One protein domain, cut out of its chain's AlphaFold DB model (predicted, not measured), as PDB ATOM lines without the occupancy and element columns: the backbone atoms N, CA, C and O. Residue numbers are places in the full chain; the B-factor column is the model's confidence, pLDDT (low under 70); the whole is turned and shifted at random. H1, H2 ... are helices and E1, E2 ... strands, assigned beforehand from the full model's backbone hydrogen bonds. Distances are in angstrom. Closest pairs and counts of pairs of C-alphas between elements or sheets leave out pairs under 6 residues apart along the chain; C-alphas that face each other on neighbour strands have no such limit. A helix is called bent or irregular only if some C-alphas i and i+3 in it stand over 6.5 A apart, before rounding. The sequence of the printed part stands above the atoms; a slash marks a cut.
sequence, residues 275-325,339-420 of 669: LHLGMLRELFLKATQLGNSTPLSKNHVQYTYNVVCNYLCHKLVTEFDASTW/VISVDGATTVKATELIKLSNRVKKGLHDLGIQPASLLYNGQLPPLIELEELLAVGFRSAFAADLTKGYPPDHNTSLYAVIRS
ATOM      1  N   LEU A 275     167.140 135.074 193.487       87.38
ATOM      2  CA  LEU A 275     167.767 136.268 192.947       87.38
ATOM      3  C   LEU A 275     167.339 136.438 191.492       87.38
ATOM      4  O   LEU A 275     167.639 135.575 190.669       87.38
ATOM      5  N   HIS A 276     166.648 137.533 191.172       85.75
ATOM      6  CA  HIS A 276     166.232 137.821 189.801       85.75
ATOM      7  C   HIS A 276     167.423 138.320 188.970       85.75
ATOM      8  O   HIS A 276     168.022 139.353 189.279       85.75
ATOM      9  N   LEU A 277     167.743 137.630 187.875       87.12
ATOM     10  CA  LEU A 277     168.940 137.903 187.073       87.12
ATOM     11  C   LEU A 277     168.869 139.249 186.339       87.12
ATOM     12  O   LEU A 277     169.861 139.969 186.283       87.12
ATOM     13  N   GLY A 278     167.687 139.633 185.839       85.69
ATOM     14  CA  GLY A 278     167.467 140.954 185.229       85.69
ATOM     15  C   GLY A 278     167.735 142.114 186.199       85.69
ATOM     16  O   GLY A 278     168.537 142.995 185.899       85.69
ATOM     17  N   MET A 279     167.151 142.074 187.402       86.56
ATOM     18  CA  MET A 279     167.423 143.052 188.461       86.56
ATOM     19  C   MET A 279     168.889 143.050 188.913       86.56
ATOM     20  O   MET A 279     169.455 144.118 189.133       86.56
ATOM     21  N   LEU A 280     169.532 141.877 189.022       90.94
ATOM     22  CA  LEU A 280     170.962 141.786 189.336       90.94
ATOM     23  C   LEU A 280     171.817 142.487 188.274       90.94
ATOM     24  O   LEU A 280     172.727 143.236 188.622       90.94
ATOM     25  N   ARG A 281     171.512 142.280 186.990       90.31
ATOM     26  CA  ARG A 281     172.180 142.960 185.875       90.31
ATOM     27  C   ARG A 281     172.004 144.472 185.963       90.31
ATOM     28  O   ARG A 281     172.980 145.206 185.850       90.31
ATOM     29  N   GLU A 282     170.784 144.953 186.180       89.00
ATOM     30  CA  GLU A 282     170.562 146.391 186.342       89.00
ATOM     31  C   GLU A 282     171.341 146.971 187.520       89.00
ATOM     32  O   GLU A 282     171.956 148.033 187.399       89.00
ATOM     33  N   LEU A 283     171.323 146.267 188.652       89.94
ATOM     34  CA  LEU A 283     172.059 146.663 189.839       89.94
ATOM     35  C   LEU A 283     173.563 146.705 189.557       89.94
ATOM     36  O   LEU A 283     174.228 147.648 189.972       89.94
ATOM     37  N   PHE A 284     174.085 145.731 188.812       90.94
ATOM     38  CA  PHE A 284     175.477 145.675 188.376       90.94
ATOM     39  C   PHE A 284     175.868 146.874 187.504       90.94
ATOM     40  O   PHE A 284     176.866 147.536 187.786       90.94
ATOM     41  N   LEU A 285     175.051 147.226 186.509       89.38
ATOM     42  CA  LEU A 285     175.294 148.386 185.641       89.38
ATOM     43  C   LEU A 285     175.275 149.709 186.420       89.38
ATOM     44  O   LEU A 285     176.060 150.615 186.141       89.38
ATOM     45  N   LYS A 286     174.402 149.808 187.427       87.88
ATOM     46  CA  LYS A 286     174.279 150.979 188.307       87.88
ATOM     47  C   LYS A 286     175.299 150.964 189.459       87.88
ATOM     48  O   LYS A 286     175.458 151.975 190.139       87.88
ATOM     49  N   ALA A 287     176.036 149.867 189.672       86.38
ATOM     50  CA  ALA A 287     176.896 149.675 190.844       86.38
ATOM     51  C   ALA A 287     178.073 150.656 190.924       86.38
ATOM     52  O   ALA A 287     178.604 150.891 192.005       86.38
ATOM     53  N   THR A 288     178.484 151.255 189.802       78.12
ATOM     54  CA  THR A 288     179.508 152.316 189.771       78.12
ATOM     55  C   THR A 288     179.071 153.588 190.498       78.12
ATOM     56  O   THR A 288     179.927 154.372 190.898       78.12
ATOM     57  N   GLN A 289     177.765 153.767 190.700       79.56
ATOM     58  CA  GLN A 289     177.170 154.872 191.452       79.56
ATOM     59  C   GLN A 289     177.017 154.547 192.948       79.56
ATOM     60  O   GLN A 289     176.664 155.427 193.731       79.56
ATOM     61  N   LEU A 290     177.271 153.299 193.366       78.19
ATOM     62  CA  LEU A 290     177.216 152.903 194.772       78.19
ATOM     63  C   LEU A 290     178.496 153.341 195.490       78.19
ATOM     64  O   LEU A 290     179.609 153.072 195.035       78.19
ATOM     65  N   GLY A 291     178.333 153.994 196.640       70.19
ATOM     66  CA  GLY A 291     179.448 154.347 197.516       70.19
ATOM     67  C   GLY A 291     180.077 153.127 198.202       70.19
ATOM     68  O   GLY A 291     179.514 152.034 198.234       70.19
ATOM     69  N   ASN A 292     181.249 153.328 198.809       68.06
ATOM     70  CA  ASN A 292     181.930 152.294 199.602       68.06
ATOM     71  C   ASN A 292     181.409 152.188 201.048       68.06
ATOM     72  O   ASN A 292     181.775 151.256 201.757       68.06
ATOM     73  N   SER A 293     180.591 153.144 201.501       61.62
ATOM     74  CA  SER A 293     180.084 153.246 202.879       61.62
ATOM     75  C   SER A 293     178.694 152.632 203.085       61.62
ATOM     76  O   SER A 293     178.184 152.642 204.204       61.62
ATOM     77  N   THR A 294     178.067 152.099 202.034       72.31
ATOM     78  CA  THR A 294     176.761 151.438 202.117       72.31
ATOM     79  C   THR A 294     176.914 149.933 202.372       72.31
ATOM     80  O   THR A 294     177.829 149.306 201.835       72.31
ATOM     81  N   PRO A 295     175.988 149.306 203.125       79.38
ATOM     82  CA  PRO A 295     175.969 147.850 203.304       79.38
ATOM     83  C   PRO A 295     175.880 147.069 201.983       79.38
ATOM     84  O   PRO A 295     176.361 145.943 201.887       79.38
ATOM     85  N   LEU A 296     175.318 147.681 200.939       87.88
ATOM     86  CA  LEU A 296     175.416 147.236 199.552       87.88
ATOM     87  C   LEU A 296     176.474 148.078 198.825       87.88
ATOM     88  O   LEU A 296     176.215 149.233 198.497       87.88
ATOM     89  N   SER A 297     177.653 147.512 198.578       89.25
ATOM     90  CA  SER A 297     178.756 148.185 197.881       89.25
ATOM     91  C   SER A 297     178.933 147.641 196.463       89.25
ATOM     92  O   SER A 297     178.487 146.532 196.154       89.25
ATOM     93  N   LYS A 298     179.675 148.366 195.615       90.44
ATOM     94  CA  LYS A 298     180.103 147.866 194.297       90.44
ATOM     95  C   LYS A 298     180.763 146.483 194.388       90.44
ATOM     96  O   LYS A 298     180.509 145.628 193.544       90.44
ATOM     97  N   ASN A 299     181.562 146.241 195.430       89.31
ATOM     98  CA  ASN A 299     182.254 144.966 195.632       89.31
ATOM     99  C   ASN A 299     181.281 143.822 195.943       89.31
ATOM    100  O   ASN A 299     181.463 142.722 195.426       89.31
ATOM    101  N   HIS A 300     180.230 144.071 196.733       90.88
ATOM    102  CA  HIS A 300     179.187 143.071 196.986       90.88
ATOM    103  C   HIS A 300     178.443 142.706 195.700       90.88
ATOM    104  O   HIS A 300     178.224 141.526 195.432       90.88
ATOM    105  N   VAL A 301     178.099 143.706 194.884       92.19
ATOM    106  CA  VAL A 301     177.401 143.486 193.611       92.19
ATOM    107  C   VAL A 301     178.289 142.730 192.622       92.19
ATOM    108  O   VAL A 301     177.843 141.731 192.066       92.19
ATOM    109  N   GLN A 302     179.551 143.139 192.453       91.81
ATOM    110  CA  GLN A 302     180.510 142.458 191.574       91.81
ATOM    111  C   GLN A 302     180.738 141.003 191.993       91.81
ATOM    112  O   GLN A 302     180.729 140.111 191.149       91.81
ATOM    113  N   TYR A 303     180.930 140.756 193.290       91.75
ATOM    114  CA  TYR A 303     181.129 139.406 193.807       91.75
ATOM    115  C   TYR A 303     179.912 138.518 193.526       91.75
ATOM    116  O   TYR A 303     180.048 137.433 192.968       91.75
ATOM    117  N   THR A 304     178.710 138.993 193.867       92.31
ATOM    118  CA  THR A 304     177.474 138.232 193.644       92.31
ATOM    119  C   THR A 304     177.219 137.993 192.157       92.31
ATOM    120  O   THR A 304     176.801 136.900 191.788       92.31
ATOM    121  N   TYR A 305     177.520 138.969 191.296       93.50
ATOM    122  CA  TYR A 305     177.454 138.815 189.842       93.50
ATOM    123  C   TYR A 305     178.326 137.650 189.359       93.50
ATOM    124  O   TYR A 305     177.825 136.728 188.714       93.50
ATOM    125  N   ASN A 306     179.606 137.636 189.748       92.88
ATOM    126  CA  ASN A 306     180.542 136.573 189.381       92.88
ATOM    127  C   ASN A 306     180.072 135.207 189.896       92.88
ATOM    128  O   ASN A 306     180.043 134.241 189.138       92.88
ATOM    129  N   VAL A 307     179.658 135.134 191.165       91.88
ATOM    130  CA  VAL A 307     179.143 133.905 191.790       91.88
ATOM    131  C   VAL A 307     177.970 133.322 191.009       91.88
ATOM    132  O   VAL A 307     177.944 132.120 190.747       91.88
ATOM    133  N   VAL A 308     177.002 134.158 190.639       91.25
ATOM    134  CA  VAL A 308     175.794 133.723 189.932       91.25
ATOM    135  C   VAL A 308     176.138 133.231 188.532       91.25
ATOM    136  O   VAL A 308     175.730 132.131 188.163       91.25
ATOM    137  N   CYS A 309     176.926 133.993 187.772       92.06
ATOM    138  CA  CYS A 309     177.365 133.573 186.444       92.06
ATOM    139  C   CYS A 309     178.166 132.268 186.500       92.06
ATOM    140  O   CYS A 309     177.865 131.340 185.756       92.06
ATOM    141  N   ASN A 310     179.125 132.144 187.421       91.75
ATOM    142  CA  ASN A 310     179.944 130.940 187.566       91.75
ATOM    143  C   ASN A 310     179.118 129.723 187.997       91.75
ATOM    144  O   ASN A 310     179.311 128.632 187.459       91.75
ATOM    145  N   TYR A 311     178.156 129.905 188.906       90.00
ATOM    146  CA  TYR A 311     177.207 128.858 189.285       90.00
ATOM    147  C   TYR A 311     176.386 128.377 188.081       90.00
ATOM    148  O   TYR A 311     176.278 127.172 187.845       90.00
ATOM    149  N   LEU A 312     175.848 129.299 187.281       88.38
ATOM    150  CA  LEU A 312     175.060 128.952 186.097       88.38
ATOM    151  C   LEU A 312     175.927 128.339 184.988       88.38
ATOM    152  O   LEU A 312     175.500 127.376 184.358       88.38
ATOM    153  N   CYS A 313     177.165 128.800 184.803       89.75
ATOM    154  CA  CYS A 313     178.150 128.162 183.928       89.75
ATOM    155  C   CYS A 313     178.458 126.728 184.370       89.75
ATOM    156  O   CYS A 313     178.486 125.833 183.528       89.75
ATOM    157  N   HIS A 314     178.648 126.489 185.673       88.19
ATOM    158  CA  HIS A 314     178.825 125.142 186.213       88.19
ATOM    159  C   HIS A 314     177.616 124.266 185.876       88.19
ATOM    160  O   HIS A 314     177.780 123.202 185.287       88.19
ATOM    161  N   LYS A 315     176.398 124.731 186.185       84.88
ATOM    162  CA  LYS A 315     175.154 124.018 185.861       84.88
ATOM    163  C   LYS A 315     175.050 123.699 184.370       84.88
ATOM    164  O   LYS A 315     174.788 122.552 184.020       84.88
ATOM    165  N   LEU A 316     175.341 124.671 183.503       84.25
ATOM    166  CA  LEU A 316     175.361 124.501 182.049       84.25
ATOM    167  C   LEU A 316     176.297 123.376 181.594       84.25
ATOM    168  O   LEU A 316     175.935 122.621 180.701       84.25
ATOM    169  N   VAL A 317     177.485 123.231 182.182       87.38
ATOM    170  CA  VAL A 317     178.436 122.198 181.732       87.38
ATOM    171  C   VAL A 317     178.238 120.841 182.397       87.38
ATOM    172  O   VAL A 317     178.604 119.835 181.794       87.38
ATOM    173  N   THR A 318     177.685 120.793 183.613       81.12
ATOM    174  CA  THR A 318     177.489 119.535 184.352       81.12
ATOM    175  C   THR A 318     176.136 118.887 184.109       81.12
ATOM    176  O   THR A 318     176.035 117.668 184.163       81.12
ATOM    177  N   GLU A 319     175.089 119.683 183.887       74.31
ATOM    178  CA  GLU A 319     173.719 119.176 183.719       74.31
ATOM    179  C   GLU A 319     173.293 119.120 182.251       74.31
ATOM    180  O   GLU A 319     172.383 118.370 181.909       74.31
ATOM    181  N   PHE A 320     173.970 119.865 181.371       68.75
ATOM    182  CA  PHE A 320     173.686 119.882 179.939       68.75
ATOM    183  C   PHE A 320     174.894 119.340 179.174       68.75
ATOM    184  O   PHE A 320     175.735 120.088 178.664       68.75
ATOM    185  N   ASP A 321     174.988 118.008 179.112       56.72
ATOM    186  CA  ASP A 321     175.944 117.328 178.243       56.72
ATOM    187  C   ASP A 321     175.271 116.836 176.960       56.72
ATOM    188  O   ASP A 321     174.293 116.087 176.997       56.72
ATOM    189  N   ALA A 322     175.832 117.224 175.812       49.81
ATOM    190  CA  ALA A 322     175.313 116.880 174.489       49.81
ATOM    191  C   ALA A 322     175.229 115.358 174.250       49.81
ATOM    192  O   ALA A 322     174.468 114.919 173.397       49.81
ATOM    193  N   SER A 323     175.975 114.553 175.018       47.62
ATOM    194  CA  SER A 323     175.967 113.085 174.951       47.62
ATOM    195  C   SER A 323     174.704 112.431 175.535       47.62
ATOM    196  O   SER A 323     174.387 111.297 175.185       47.62
ATOM    197  N   THR A 324     173.972 113.132 176.409       45.59
ATOM    198  CA  THR A 324     172.761 112.608 177.074       45.59
ATOM    199  C   THR A 324     171.470 112.906 176.315       45.59
ATOM    200  O   THR A 324     170.435 112.311 176.602       45.59
ATOM    201  N   TRP A 325     171.522 113.802 175.328       47.22
ATOM    202  CA  TRP A 325     170.384 114.183 174.500       47.22
ATOM    203  C   TRP A 325     170.534 113.522 173.129       47.22
ATOM    204  O   TRP A 325     171.030 114.123 172.179       47.22
ATOM    205  N   VAL A 339     162.183 122.258 177.733       32.47
ATOM    206  CA  VAL A 339     161.517 122.912 178.862       32.47
ATOM    207  C   VAL A 339     162.548 123.008 179.979       32.47
ATOM    208  O   VAL A 339     162.713 122.074 180.763       32.47
ATOM    209  N   ILE A 340     163.282 124.119 180.038       37.59
ATOM    210  CA  ILE A 340     164.101 124.397 181.214       37.59
ATOM    211  C   ILE A 340     163.163 124.913 182.299       37.59
ATOM    212  O   ILE A 340     162.526 125.955 182.153       37.59
ATOM    213  N   SER A 341     163.086 124.203 183.420       35.12
ATOM    214  CA  SER A 341     162.503 124.773 184.630       35.12
ATOM    215  C   SER A 341     163.562 125.646 185.310       35.12
ATOM    216  O   SER A 341     164.172 125.247 186.295       35.12
ATOM    217  N   VAL A 342     163.818 126.831 184.747       41.12
ATOM    218  CA  VAL A 342     164.371 127.953 185.519       41.12
ATOM    219  C   VAL A 342     163.172 128.797 185.932       41.12
ATOM    220  O   VAL A 342     162.762 129.691 185.207       41.12
ATOM    221  N   ASP A 343     162.528 128.415 187.034       42.72
ATOM    222  CA  ASP A 343     161.440 129.162 187.688       42.72
ATOM    223  C   ASP A 343     160.284 129.658 186.799       42.72
ATOM    224  O   ASP A 343     159.703 130.710 187.050       42.72
ATOM    225  N   GLY A 344     159.870 128.857 185.817       39.62
ATOM    226  CA  GLY A 344     158.620 129.081 185.089       39.62
ATOM    227  C   GLY A 344     158.796 129.219 183.580       39.62
ATOM    228  O   GLY A 344     159.530 130.062 183.083       39.62
ATOM    229  N   ALA A 345     158.090 128.341 182.866       38.25
ATOM    230  CA  ALA A 345     157.535 128.505 181.521       38.25
ATOM    231  C   ALA A 345     158.346 129.274 180.455       38.25
ATOM    232  O   ALA A 345     157.747 129.958 179.628       38.25
ATOM    233  N   THR A 346     159.672 129.128 180.395       42.09
ATOM    234  CA  THR A 346     160.429 129.604 179.230       42.09
ATOM    235  C   THR A 346     160.950 128.411 178.451       42.09
ATOM    236  O   THR A 346     161.805 127.658 178.915       42.09
ATOM    237  N   THR A 347     160.396 128.215 177.261       48.41
ATOM    238  CA  THR A 347     160.848 127.176 176.348       48.41
ATOM    239  C   THR A 347     162.071 127.683 175.602       48.41
ATOM    240  O   THR A 347     161.993 128.675 174.877       48.41
ATOM    241  N   VAL A 348     163.211 127.027 175.792       56.28
ATOM    242  CA  VAL A 348     164.477 127.439 175.184       56.28
ATOM    243  C   VAL A 348     164.846 126.426 174.115       56.28
ATOM    244  O   VAL A 348     164.673 125.217 174.289       56.28
ATOM    245  N   LYS A 349     165.374 126.911 172.991       63.16
ATOM    246  CA  LYS A 349     165.933 126.025 171.971       63.16
ATOM    247  C   LYS A 349     167.164 125.332 172.546       63.16
ATOM    248  O   LYS A 349     168.145 125.995 172.882       63.16
ATOM    249  N   ALA A 350     167.128 124.002 172.630       68.75
ATOM    250  CA  ALA A 350     168.228 123.189 173.158       68.75
ATOM    251  C   ALA A 350     169.572 123.505 172.468       68.75
ATOM    252  O   ALA A 350     170.630 123.486 173.095       68.75
ATOM    253  N   THR A 351     169.520 123.884 171.190       74.44
ATOM    254  CA  THR A 351     170.673 124.282 170.376       74.44
ATOM    255  C   THR A 351     171.435 125.488 170.932       74.44
ATOM    256  O   THR A 351     172.666 125.486 170.901       74.44
ATOM    257  N   GLU A 352     170.754 126.494 171.486       79.25
ATOM    258  CA  GLU A 352     171.409 127.682 172.053       79.25
ATOM    259  C   GLU A 352     172.092 127.371 173.391       79.25
ATOM    260  O   GLU A 352     173.214 127.817 173.631       79.25
ATOM    261  N   LEU A 353     171.488 126.510 174.217       79.62
ATOM    262  CA  LEU A 353     172.111 126.024 175.455       79.62
ATOM    263  C   LEU A 353     173.371 125.205 175.174       79.62
ATOM    264  O   LEU A 353     174.376 125.374 175.861       79.62
ATOM    265  N   ILE A 354     173.344 124.349 174.148       82.44
ATOM    266  CA  ILE A 354     174.500 123.535 173.750       82.44
ATOM    267  C   ILE A 354     175.649 124.431 173.274       82.44
ATOM    268  O   ILE A 354     176.792 124.241 173.692       82.44
ATOM    269  N   LYS A 355     175.366 125.441 172.436       86.12
ATOM    270  CA  LYS A 355     176.377 126.424 172.005       86.12
ATOM    271  C   LYS A 355     176.999 127.141 173.200       86.12
ATOM    272  O   LYS A 355     178.221 127.286 173.260       86.12
ATOM    273  N   LEU A 356     176.164 127.561 174.150       88.00
ATOM    274  CA  LEU A 356     176.607 128.253 175.352       88.00
ATOM    275  C   LEU A 356     177.471 127.340 176.238       88.00
ATOM    276  O   LEU A 356     178.581 127.719 176.605       88.00
ATOM    277  N   SER A 357     177.024 126.105 176.485       88.81
ATOM    278  CA  SER A 357     177.763 125.078 177.237       88.81
ATOM    279  C   SER A 357     179.131 124.786 176.608       88.81
ATOM    280  O   SER A 357     180.150 124.804 177.299       88.81
ATOM    281  N   ASN A 358     179.205 124.632 175.282       90.12
ATOM    282  CA  ASN A 358     180.469 124.409 174.574       90.12
ATOM    283  C   ASN A 358     181.442 125.592 174.703       90.12
ATOM    284  O   ASN A 358     182.651 125.382 174.830       90.12
ATOM    285  N   ARG A 359     180.940 126.834 174.718       91.81
ATOM    286  CA  ARG A 359     181.771 128.021 174.976       91.81
ATOM    287  C   ARG A 359     182.330 128.031 176.396       91.81
ATOM    288  O   ARG A 359     183.519 128.302 176.550       91.81
ATOM    289  N   VAL A 360     181.526 127.674 177.404       91.94
ATOM    290  CA  VAL A 360     182.022 127.510 178.784       91.94
ATOM    291  C   VAL A 360     183.099 126.427 178.838       91.94
ATOM    292  O   VAL A 360     184.172 126.674 179.376       91.94
ATOM    293  N   LYS A 361     182.850 125.248 178.246       92.19
ATOM    294  CA  LYS A 361     183.813 124.130 178.212       92.19
ATOM    295  C   LYS A 361     185.147 124.553 177.589       92.19
ATOM    296  O   LYS A 361     186.198 124.254 178.149       92.19
ATOM    297  N   LYS A 362     185.108 125.292 176.475       93.06
ATOM    298  CA  LYS A 362     186.310 125.848 175.841       93.06
ATOM    299  C   LYS A 362     187.028 126.843 176.758       93.06
ATOM    300  O   LYS A 362     188.226 126.707 176.956       93.06
ATOM    301  N   GLY A 363     186.308 127.795 177.355       92.50
ATOM    302  CA  GLY A 363     186.904 128.772 178.274       92.50
ATOM    303  C   GLY A 363     187.558 128.125 179.500       92.50
ATOM    304  O   GLY A 363     188.655 128.510 179.891       92.50
ATOM    305  N   LEU A 364     186.929 127.091 180.066       92.19
ATOM    306  CA  LEU A 364     187.500 126.290 181.154       92.19
ATOM    307  C   LEU A 364     188.787 125.571 180.729       92.19
ATOM    308  O   LEU A 364     189.769 125.593 181.472       92.19
ATOM    309  N   HIS A 365     188.791 124.973 179.535       93.19
ATOM    310  CA  HIS A 365     189.970 124.329 178.960       93.19
ATOM    311  C   HIS A 365     191.116 125.330 178.747       93.19
ATOM    312  O   HIS A 365     192.237 125.069 179.175       93.19
ATOM    313  N   ASP A 366     190.825 126.490 178.153       93.88
ATOM    314  CA  ASP A 366     191.816 127.532 177.862       93.88
ATOM    315  C   ASP A 366     192.432 128.120 179.149       93.88
ATOM    316  O   ASP A 366     193.609 128.476 179.165       93.88
ATOM    317  N   LEU A 367     191.666 128.173 180.248       90.94
ATOM    318  CA  LEU A 367     192.149 128.598 181.570       90.94
ATOM    319  C   LEU A 367     192.790 127.469 182.395       90.94
ATOM    320  O   LEU A 367     193.359 127.742 183.453       90.94
ATOM    321  N   GLY A 368     192.687 126.208 181.965       92.62
ATOM    322  CA  GLY A 368     193.159 125.051 182.731       92.62
ATOM    323  C   GLY A 368     192.389 124.812 184.039       92.62
ATOM    324  O   GLY A 368     192.948 124.275 184.994       92.62
ATOM    325  N   ILE A 369     191.116 125.218 184.106       90.56
ATOM    326  CA  ILE A 369     190.287 125.152 185.317       90.56
ATOM    327  C   ILE A 369     189.230 124.053 185.174       90.56
ATOM    328  O   ILE A 369     188.538 123.951 184.165       90.56
ATOM    329  N   GLN A 370     189.056 123.241 186.218       90.31
ATOM    330  CA  GLN A 370     187.993 122.233 186.262       90.31
ATOM    331  C   GLN A 370     186.627 122.879 186.541       90.31
ATOM    332  O   GLN A 370     186.580 123.776 187.388       90.31
ATOM    333  N   PRO A 371     185.512 122.392 185.949       88.25
ATOM    334  CA  PRO A 371     184.169 122.938 186.172       88.25
ATOM    335  C   PRO A 371     183.821 123.172 187.645       88.25
ATOM    336  O   PRO A 371     183.336 124.242 187.995       88.25
ATOM    337  N   ALA A 372     184.137 122.215 188.525       88.19
ATOM    338  CA  ALA A 372     183.856 122.303 189.960       88.19
ATOM    339  C   ALA A 372     184.467 123.550 190.625       88.19
ATOM    340  O   ALA A 372     183.894 124.086 191.568       88.19
ATOM    341  N   SER A 373     185.594 124.054 190.116       88.31
ATOM    342  CA  SER A 373     186.275 125.238 190.658       88.31
ATOM    343  C   SER A 373     185.431 126.511 190.541       88.31
ATOM    344  O   SER A 373     185.612 127.431 191.338       88.31
ATOM    345  N   LEU A 374     184.485 126.552 189.591       87.44
ATOM    346  CA  LEU A 374     183.529 127.651 189.434       87.44
ATOM    347  C   LEU A 374     182.658 127.849 190.681       87.44
ATOM    348  O   LEU A 374     182.236 128.969 190.944       87.44
ATOM    349  N   LEU A 375     182.403 126.787 191.455       85.25
ATOM    350  CA  LEU A 375     181.547 126.848 192.642       85.25
ATOM    351  C   LEU A 375     182.259 127.361 193.891       85.25
ATOM    352  O   LEU A 375     181.578 127.768 194.822       85.25
ATOM    353  N   TYR A 376     183.594 127.336 193.923       81.56
ATOM    354  CA  TYR A 376     184.375 127.629 195.132       81.56
ATOM    355  C   TYR A 376     185.157 128.944 195.047       81.56
ATOM    356  O   TYR A 376     185.641 129.439 196.064       81.56
ATOM    357  N   ASN A 377     185.275 129.537 193.853       78.88
ATOM    358  CA  ASN A 377     185.995 130.790 193.642       78.88
ATOM    359  C   ASN A 377     185.076 131.892 193.093       78.88
ATOM    360  O   ASN A 377     184.992 132.124 191.889       78.88
ATOM    361  N   GLY A 378     184.436 132.629 194.003       73.50
ATOM    362  CA  GLY A 378     183.572 133.763 193.650       73.50
ATOM    363  C   GLY A 378     184.315 135.001 193.126       73.50
ATOM    364  O   GLY A 378     183.674 135.968 192.727       73.50
ATOM    365  N   GLN A 379     185.655 135.002 193.122       81.75
ATOM    366  CA  GLN A 379     186.456 136.077 192.524       81.75
ATOM    367  C   GLN A 379     186.784 135.825 191.053       81.75
ATOM    368  O   GLN A 379     187.188 136.762 190.363       81.75
ATOM    369  N   LEU A 380     186.604 134.595 190.564       84.81
ATOM    370  CA  LEU A 380     186.844 134.276 189.165       84.81
ATOM    371  C   LEU A 380     185.893 135.108 188.285       84.81
ATOM    372  O   LEU A 380     184.676 135.045 188.499       84.81
ATOM    373  N   PRO A 381     186.412 135.884 187.318       86.81
ATOM    374  CA  PRO A 381     185.572 136.566 186.347       86.81
ATOM    375  C   PRO A 381     184.693 135.559 185.600       86.81
ATOM    376  O   PRO A 381     185.140 134.439 185.331       86.81
ATOM    377  N   PRO A 382     183.455 135.934 185.268       89.69
ATOM    378  CA  PRO A 382     182.550 135.018 184.614       89.69
ATOM    379  C   PRO A 382     183.025 134.692 183.197       89.69
ATOM    380  O   PRO A 382     183.490 135.557 182.461       89.69
ATOM    381  N   LEU A 383     182.883 133.425 182.803       90.69
ATOM    382  CA  LEU A 383     183.141 132.992 181.424       90.69
ATOM    383  C   LEU A 383     182.061 133.478 180.447       90.69
ATOM    384  O   LEU A 383     182.280 133.476 179.236       90.69
ATOM    385  N   ILE A 384     180.887 133.826 180.982       90.50
ATOM    386  CA  ILE A 384     179.688 134.243 180.258       90.50
ATOM    387  C   ILE A 384     178.968 135.308 181.081       90.50
ATOM    388  O   ILE A 384     178.781 135.147 182.287       90.50
ATOM    389  N   GLU A 385     178.525 136.371 180.420       91.06
ATOM    390  CA  GLU A 385     177.814 137.472 181.067       91.06
ATOM    391  C   GLU A 385     176.326 137.147 181.310       91.06
ATOM    392  O   GLU A 385     175.720 136.338 180.601       91.06
ATOM    393  N   LEU A 386     175.689 137.826 182.276       89.06
ATOM    394  CA  LEU A 386     174.256 137.638 182.557       89.06
ATOM    395  C   LEU A 386     173.367 137.903 181.337       89.06
ATOM    396  O   LEU A 386     172.320 137.276 181.221       89.06
ATOM    397  N   GLU A 387     173.763 138.804 180.432       89.75
ATOM    398  CA  GLU A 387     173.030 139.088 179.187       89.75
ATOM    399  C   GLU A 387     172.806 137.818 178.362       89.75
ATOM    400  O   GLU A 387     171.703 137.545 177.894       89.75
ATOM    401  N   GLU A 388     173.855 137.011 178.223       89.94
ATOM    402  CA  GLU A 388     173.830 135.796 177.417       89.94
ATOM    403  C   GLU A 388     172.981 134.717 178.097       89.94
ATOM    404  O   GLU A 388     172.222 134.012 177.437       89.94
ATOM    405  N   LEU A 389     173.051 134.634 179.430       87.00
ATOM    406  CA  LEU A 389     172.216 133.739 180.236       87.00
ATOM    407  C   LEU A 389     170.729 134.130 180.159       87.00
ATOM    408  O   LEU A 389     169.865 133.270 179.984       87.00
ATOM    409  N   LEU A 390     170.418 135.425 180.232       86.06
ATOM    410  CA  LEU A 390     169.060 135.952 180.066       86.06
ATOM    411  C   LEU A 390     168.516 135.656 178.661       86.06
ATOM    412  O   LEU A 390     167.368 135.217 178.532       86.06
ATOM    413  N   ALA A 391     169.340 135.837 177.623       84.81
ATOM    414  CA  ALA A 391     168.973 135.579 176.231       84.81
ATOM    415  C   ALA A 391     168.593 134.110 175.979       84.81
ATOM    416  O   ALA A 391     167.690 133.837 175.190       84.81
ATOM    417  N   VAL A 392     169.220 133.169 176.693       78.50
ATOM    418  CA  VAL A 392     168.884 131.735 176.623       78.50
ATOM    419  C   VAL A 392     167.886 131.285 177.694       78.50
ATOM    420  O   VAL A 392     167.749 130.094 177.933       78.50
ATOM    421  N   GLY A 393     167.171 132.204 178.347       75.75
ATOM    422  CA  GLY A 393     166.011 131.860 179.176       75.75
ATOM    423  C   GLY A 393     166.255 131.707 180.679       75.75
ATOM    424  O   GLY A 393     165.298 131.441 181.399       75.75
ATOM    425  N   PHE A 394     167.468 131.919 181.201       80.88
ATOM    426  CA  PHE A 394     167.647 131.981 182.657       80.88
ATOM    427  C   PHE A 394     166.952 133.226 183.223       80.88
ATOM    428  O   PHE A 394     166.990 134.296 182.613       80.88
ATOM    429  N   ARG A 395     166.300 133.105 184.385       82.62
ATOM    430  CA  ARG A 395     165.532 134.208 185.005       82.62
ATOM    431  C   ARG A 395     165.879 134.448 186.465       82.62
ATOM    432  O   ARG A 395     166.023 135.602 186.868       82.62
ATOM    433  N   SER A 396     166.096 133.386 187.234       85.12
ATOM    434  CA  SER A 396     166.492 133.478 188.638       85.12
ATOM    435  C   SER A 396     167.419 132.347 189.073       85.12
ATOM    436  O   SER A 396     167.574 131.344 188.379       85.12
ATOM    437  N   ALA A 397     168.051 132.532 190.232       87.06
ATOM    438  CA  ALA A 397     168.810 131.504 190.939       87.06
ATOM    439  C   ALA A 397     168.465 131.527 192.436       87.06
ATOM    440  O   ALA A 397     168.330 132.603 193.021       87.06
ATOM    441  N   PHE A 398     168.338 130.363 193.075       89.31
ATOM    442  CA  PHE A 398     168.084 130.285 194.515       89.31
ATOM    443  C   PHE A 398     169.350 130.576 195.321       89.31
ATOM    444  O   PHE A 398     170.412 130.003 195.074       89.31
ATOM    445  N   ALA A 399     169.221 131.410 196.353       90.75
ATOM    446  CA  ALA A 399     170.312 131.726 197.268       90.75
ATOM    447  C   ALA A 399     170.897 130.472 197.947       90.75
ATOM    448  O   ALA A 399     172.114 130.358 198.104       90.75
ATOM    449  N   ALA A 400     170.054 129.496 198.290       87.88
ATOM    450  CA  ALA A 400     170.454 128.235 198.912       87.88
ATOM    451  C   ALA A 400     171.432 127.438 198.045       87.88
ATOM    452  O   ALA A 400     172.275 126.721 198.575       87.88
ATOM    453  N   ASP A 401     171.341 127.549 196.722       85.62
ATOM    454  CA  ASP A 401     172.248 126.830 195.833       85.62
ATOM    455  C   ASP A 401     173.579 127.552 195.654       85.62
ATOM    456  O   ASP A 401     174.613 126.900 195.521       85.62
ATOM    457  N   LEU A 402     173.569 128.883 195.744       87.56
ATOM    458  CA  LEU A 402     174.790 129.681 195.761       87.56
ATOM    459  C   LEU A 402     175.563 129.417 197.062       87.56
ATOM    460  O   LEU A 402     176.723 129.033 197.032       87.56
ATOM    461  N   THR A 403     174.904 129.524 198.215       83.88
ATOM    462  CA  THR A 403     175.549 129.428 199.542       83.88
ATOM    463  C   THR A 403     176.248 128.097 199.838       83.88
ATOM    464  O   THR A 403     177.175 128.078 200.640       83.88
ATOM    465  N   LYS A 404     175.866 126.989 199.186       78.81
ATOM    466  CA  LYS A 404     176.524 125.676 199.359       78.81
ATOM    467  C   LYS A 404     177.962 125.647 198.831       78.81
ATOM    468  O   LYS A 404     178.764 124.861 199.327       78.81
ATOM    469  N   GLY A 405     178.266 126.451 197.811       73.44
ATOM    470  CA  GLY A 405     179.571 126.459 197.145       73.44
ATOM    471  C   GLY A 405     180.593 127.407 197.773       73.44
ATOM    472  O   GLY A 405     181.793 127.197 197.612       73.44
ATOM    473  N   TYR A 406     180.153 128.428 198.520       78.19
ATOM    474  CA  TYR A 406     181.023 129.542 198.915       78.19
ATOM    475  C   TYR A 406     181.237 129.658 200.437       78.19
ATOM    476  O   TYR A 406     180.334 129.358 201.219       78.19
ATOM    477  N   PRO A 407     182.423 130.125 200.882       76.12
ATOM    478  CA  PRO A 407     182.722 130.328 202.300       76.12
ATOM    479  C   PRO A 407     181.750 131.288 203.022       76.12
ATOM    480  O   PRO A 407     181.299 132.266 202.419       76.12
ATOM    481  N   PRO A 408     181.510 131.110 204.339       77.50
ATOM    482  CA  PRO A 408     180.582 131.939 205.118       77.50
ATOM    483  C   PRO A 408     180.849 133.450 205.086       77.50
ATOM    484  O   PRO A 408     179.900 134.234 205.110       77.50
ATOM    485  N   ASP A 409     182.111 133.880 204.997       74.56
ATOM    486  CA  ASP A 409     182.460 135.308 204.939       74.56
ATOM    487  C   ASP A 409     181.833 136.000 203.721       74.56
ATOM    488  O   ASP A 409     181.402 137.156 203.790       74.56
ATOM    489  N   HIS A 410     181.682 135.254 202.628       78.38
ATOM    490  CA  HIS A 410     181.109 135.725 201.378       78.38
ATOM    491  C   HIS A 410     179.579 135.677 201.326       78.38
ATOM    492  O   HIS A 410     178.978 136.348 200.480       78.38
ATOM    493  N   ASN A 411     178.930 134.984 202.267       88.69
ATOM    494  CA  ASN A 411     177.474 135.032 202.405       88.69
ATOM    495  C   ASN A 411     176.988 136.453 202.707       88.69
ATOM    496  O   ASN A 411     175.879 136.798 202.328       88.69
ATOM    497  N   THR A 412     177.839 137.304 203.291       89.88
ATOM    498  CA  THR A 412     177.564 138.734 203.488       89.88
ATOM    499  C   THR A 412     177.298 139.449 202.156       89.88
ATOM    500  O   THR A 412     176.319 140.185 202.042       89.88
ATOM    501  N   SER A 413     178.114 139.200 201.124       90.50
ATOM    502  CA  SER A 413     177.935 139.796 199.790       90.50
ATOM    503  C   SER A 413     176.658 139.302 199.118       90.50
ATOM    504  O   SER A 413     175.886 140.108 198.591       90.50
ATOM    505  N   LEU A 414     176.423 137.985 199.172       91.75
ATOM    506  CA  LEU A 414     175.219 137.364 198.618       91.75
ATOM    507  C   LEU A 414     173.976 137.920 199.305       91.75
ATOM    508  O   LEU A 414     173.076 138.428 198.639       91.75
ATOM    509  N   TYR A 415     173.958 137.887 200.635       92.94
ATOM    510  CA  TYR A 415     172.873 138.412 201.446       92.94
ATOM    511  C   TYR A 415     172.612 139.887 201.147       92.94
ATOM    512  O   TYR A 415     171.455 140.263 201.002       92.94
ATOM    513  N   ALA A 416     173.647 140.723 201.013       91.44
ATOM    514  CA  ALA A 416     173.454 142.145 200.744       91.44
ATOM    515  C   ALA A 416     172.686 142.387 199.444       91.44
ATOM    516  O   ALA A 416     171.744 143.174 199.415       91.44
ATOM    517  N   VAL A 417     173.049 141.664 198.387       92.12
ATOM    518  CA  VAL A 417     172.364 141.754 197.098       92.12
ATOM    519  C   VAL A 417     170.964 141.133 197.176       92.12
ATOM    520  O   VAL A 417     169.998 141.749 196.733       92.12
ATOM    521  N   ILE A 418     170.817 139.962 197.802       91.12
ATOM    522  CA  ILE A 418     169.528 139.272 197.978       91.12
ATOM    523  C   ILE A 418     168.554 140.087 198.843       91.12
ATOM    524  O   ILE A 418     167.354 140.082 198.587       91.12
ATOM    525  N   ARG A 419     169.025 140.813 199.859       89.19
ATOM    526  CA  ARG A 419     168.182 141.713 200.660       89.19
ATOM    527  C   ARG A 419     167.658 142.878 199.819       89.19
ATOM    528  O   ARG A 419     166.563 143.353 200.082       89.19
ATOM    529  N   SER A 420     168.419 143.334 198.823       85.50
ATOM    530  CA  SER A 420     168.043 144.477 197.985       85.50
ATOM    531  C   SER A 420     167.169 144.120 196.784       85.50
ATOM    532  O   SER A 420     166.291 144.902 196.437       85.50
TER     533      SER A 420
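What this domain is: This is residues 275 to 325 and 339 to 420 of the 669 residues of a protein of Angomonas deanei (UniProt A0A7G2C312). One long helix, H2, runs through the middle of the domain, and shorter or crossing helices pack round it. H1 folds back along the first part of H2 as a helical hairpin, H7 crosses that same part, H3 crosses H2 near its last residues, and H4 packs on it too. The printed part has 133 residues, with seven named helices and two named strands in the order H1, H2, E1, H3, H4, H5, E2, H6, H7, and its class is mostly helix. The two strands do not pair with each other. The whole is compact, with a radius of gyration of the C-alphas of 14.8 A and spans of 49 by 34 by 24 A.

How they stand to each other: H1, residues 277 to 289, and the hub H2, residues 298 to 319, form a helical hairpin. They touch at a shallow tilt of 29 degrees, opposite ways, with C-alphas of Ala 287 and Lys 298 closest at 5.0 A; H2 does so with residues 298 to 305 alone. H3, residues 350 to 367, touches H2 at a steep tilt of 68 degrees, only just short of perpendicular, with C-alphas of Val 317 and Ser 357 closest at 5.4 A. H4, residues 371 to 375, touches H2, closest at the C-alphas of Asn 310 and Leu 374, 5.2 A. H5, residues 386 to 391, touches H1, closest at the C-alphas of Arg 281 and Leu 386, 6.6 A. H6, residues 399 to 403, only just touches H2, with 3 pairs of C-alphas within 8 A, the closest being Tyr 311 and Leu 402 at 7.0 A. H7, residues 408 to 420, touches H2 about perpendicular, at 79 degrees, with C-alphas of His 300 and Ser 413 closest at 4.5 A. H1 and H3 are apart. Every O i to N i+4 pair is within hydrogen-bond range in H2, H3, H5 and H6; the counts are 7 of 9 in H1, 7 of 9 in H7 and 0 of 1 in H4, where 2 of 2 O i to N i+3 pairs are.

Where its parts are: H1 begins at C-alpha 277, (168.940, 137.903, 187.073), and is irregular, with C-alphas 285 and 288 7.1 A apart. H2 is 31.2 A long, H3 25.9 A. E1, residues 346 to 348, and E2, residues 396 to 398, pair with no named strand; residues 346 to 347 of E1 pair antiparallel with residues 339 to 340, and 396 to 397 of E2 with 275 to 276. H7, 19.1 A long, ends at C-alpha 420, (168.043, 144.477, 197.985).

The domain as a whole: The C-alphas farthest apart, Ser 293 and Trp 325, are 49.2 A apart. Residues 326 to 338 are not printed, and C-alphas 325 and 339 are 13.2 A apart across the cut. Of the links printed whole, none is long. The pLDDT is under 70 at residues 292 to 293, 320 to 325 and 339 to 350.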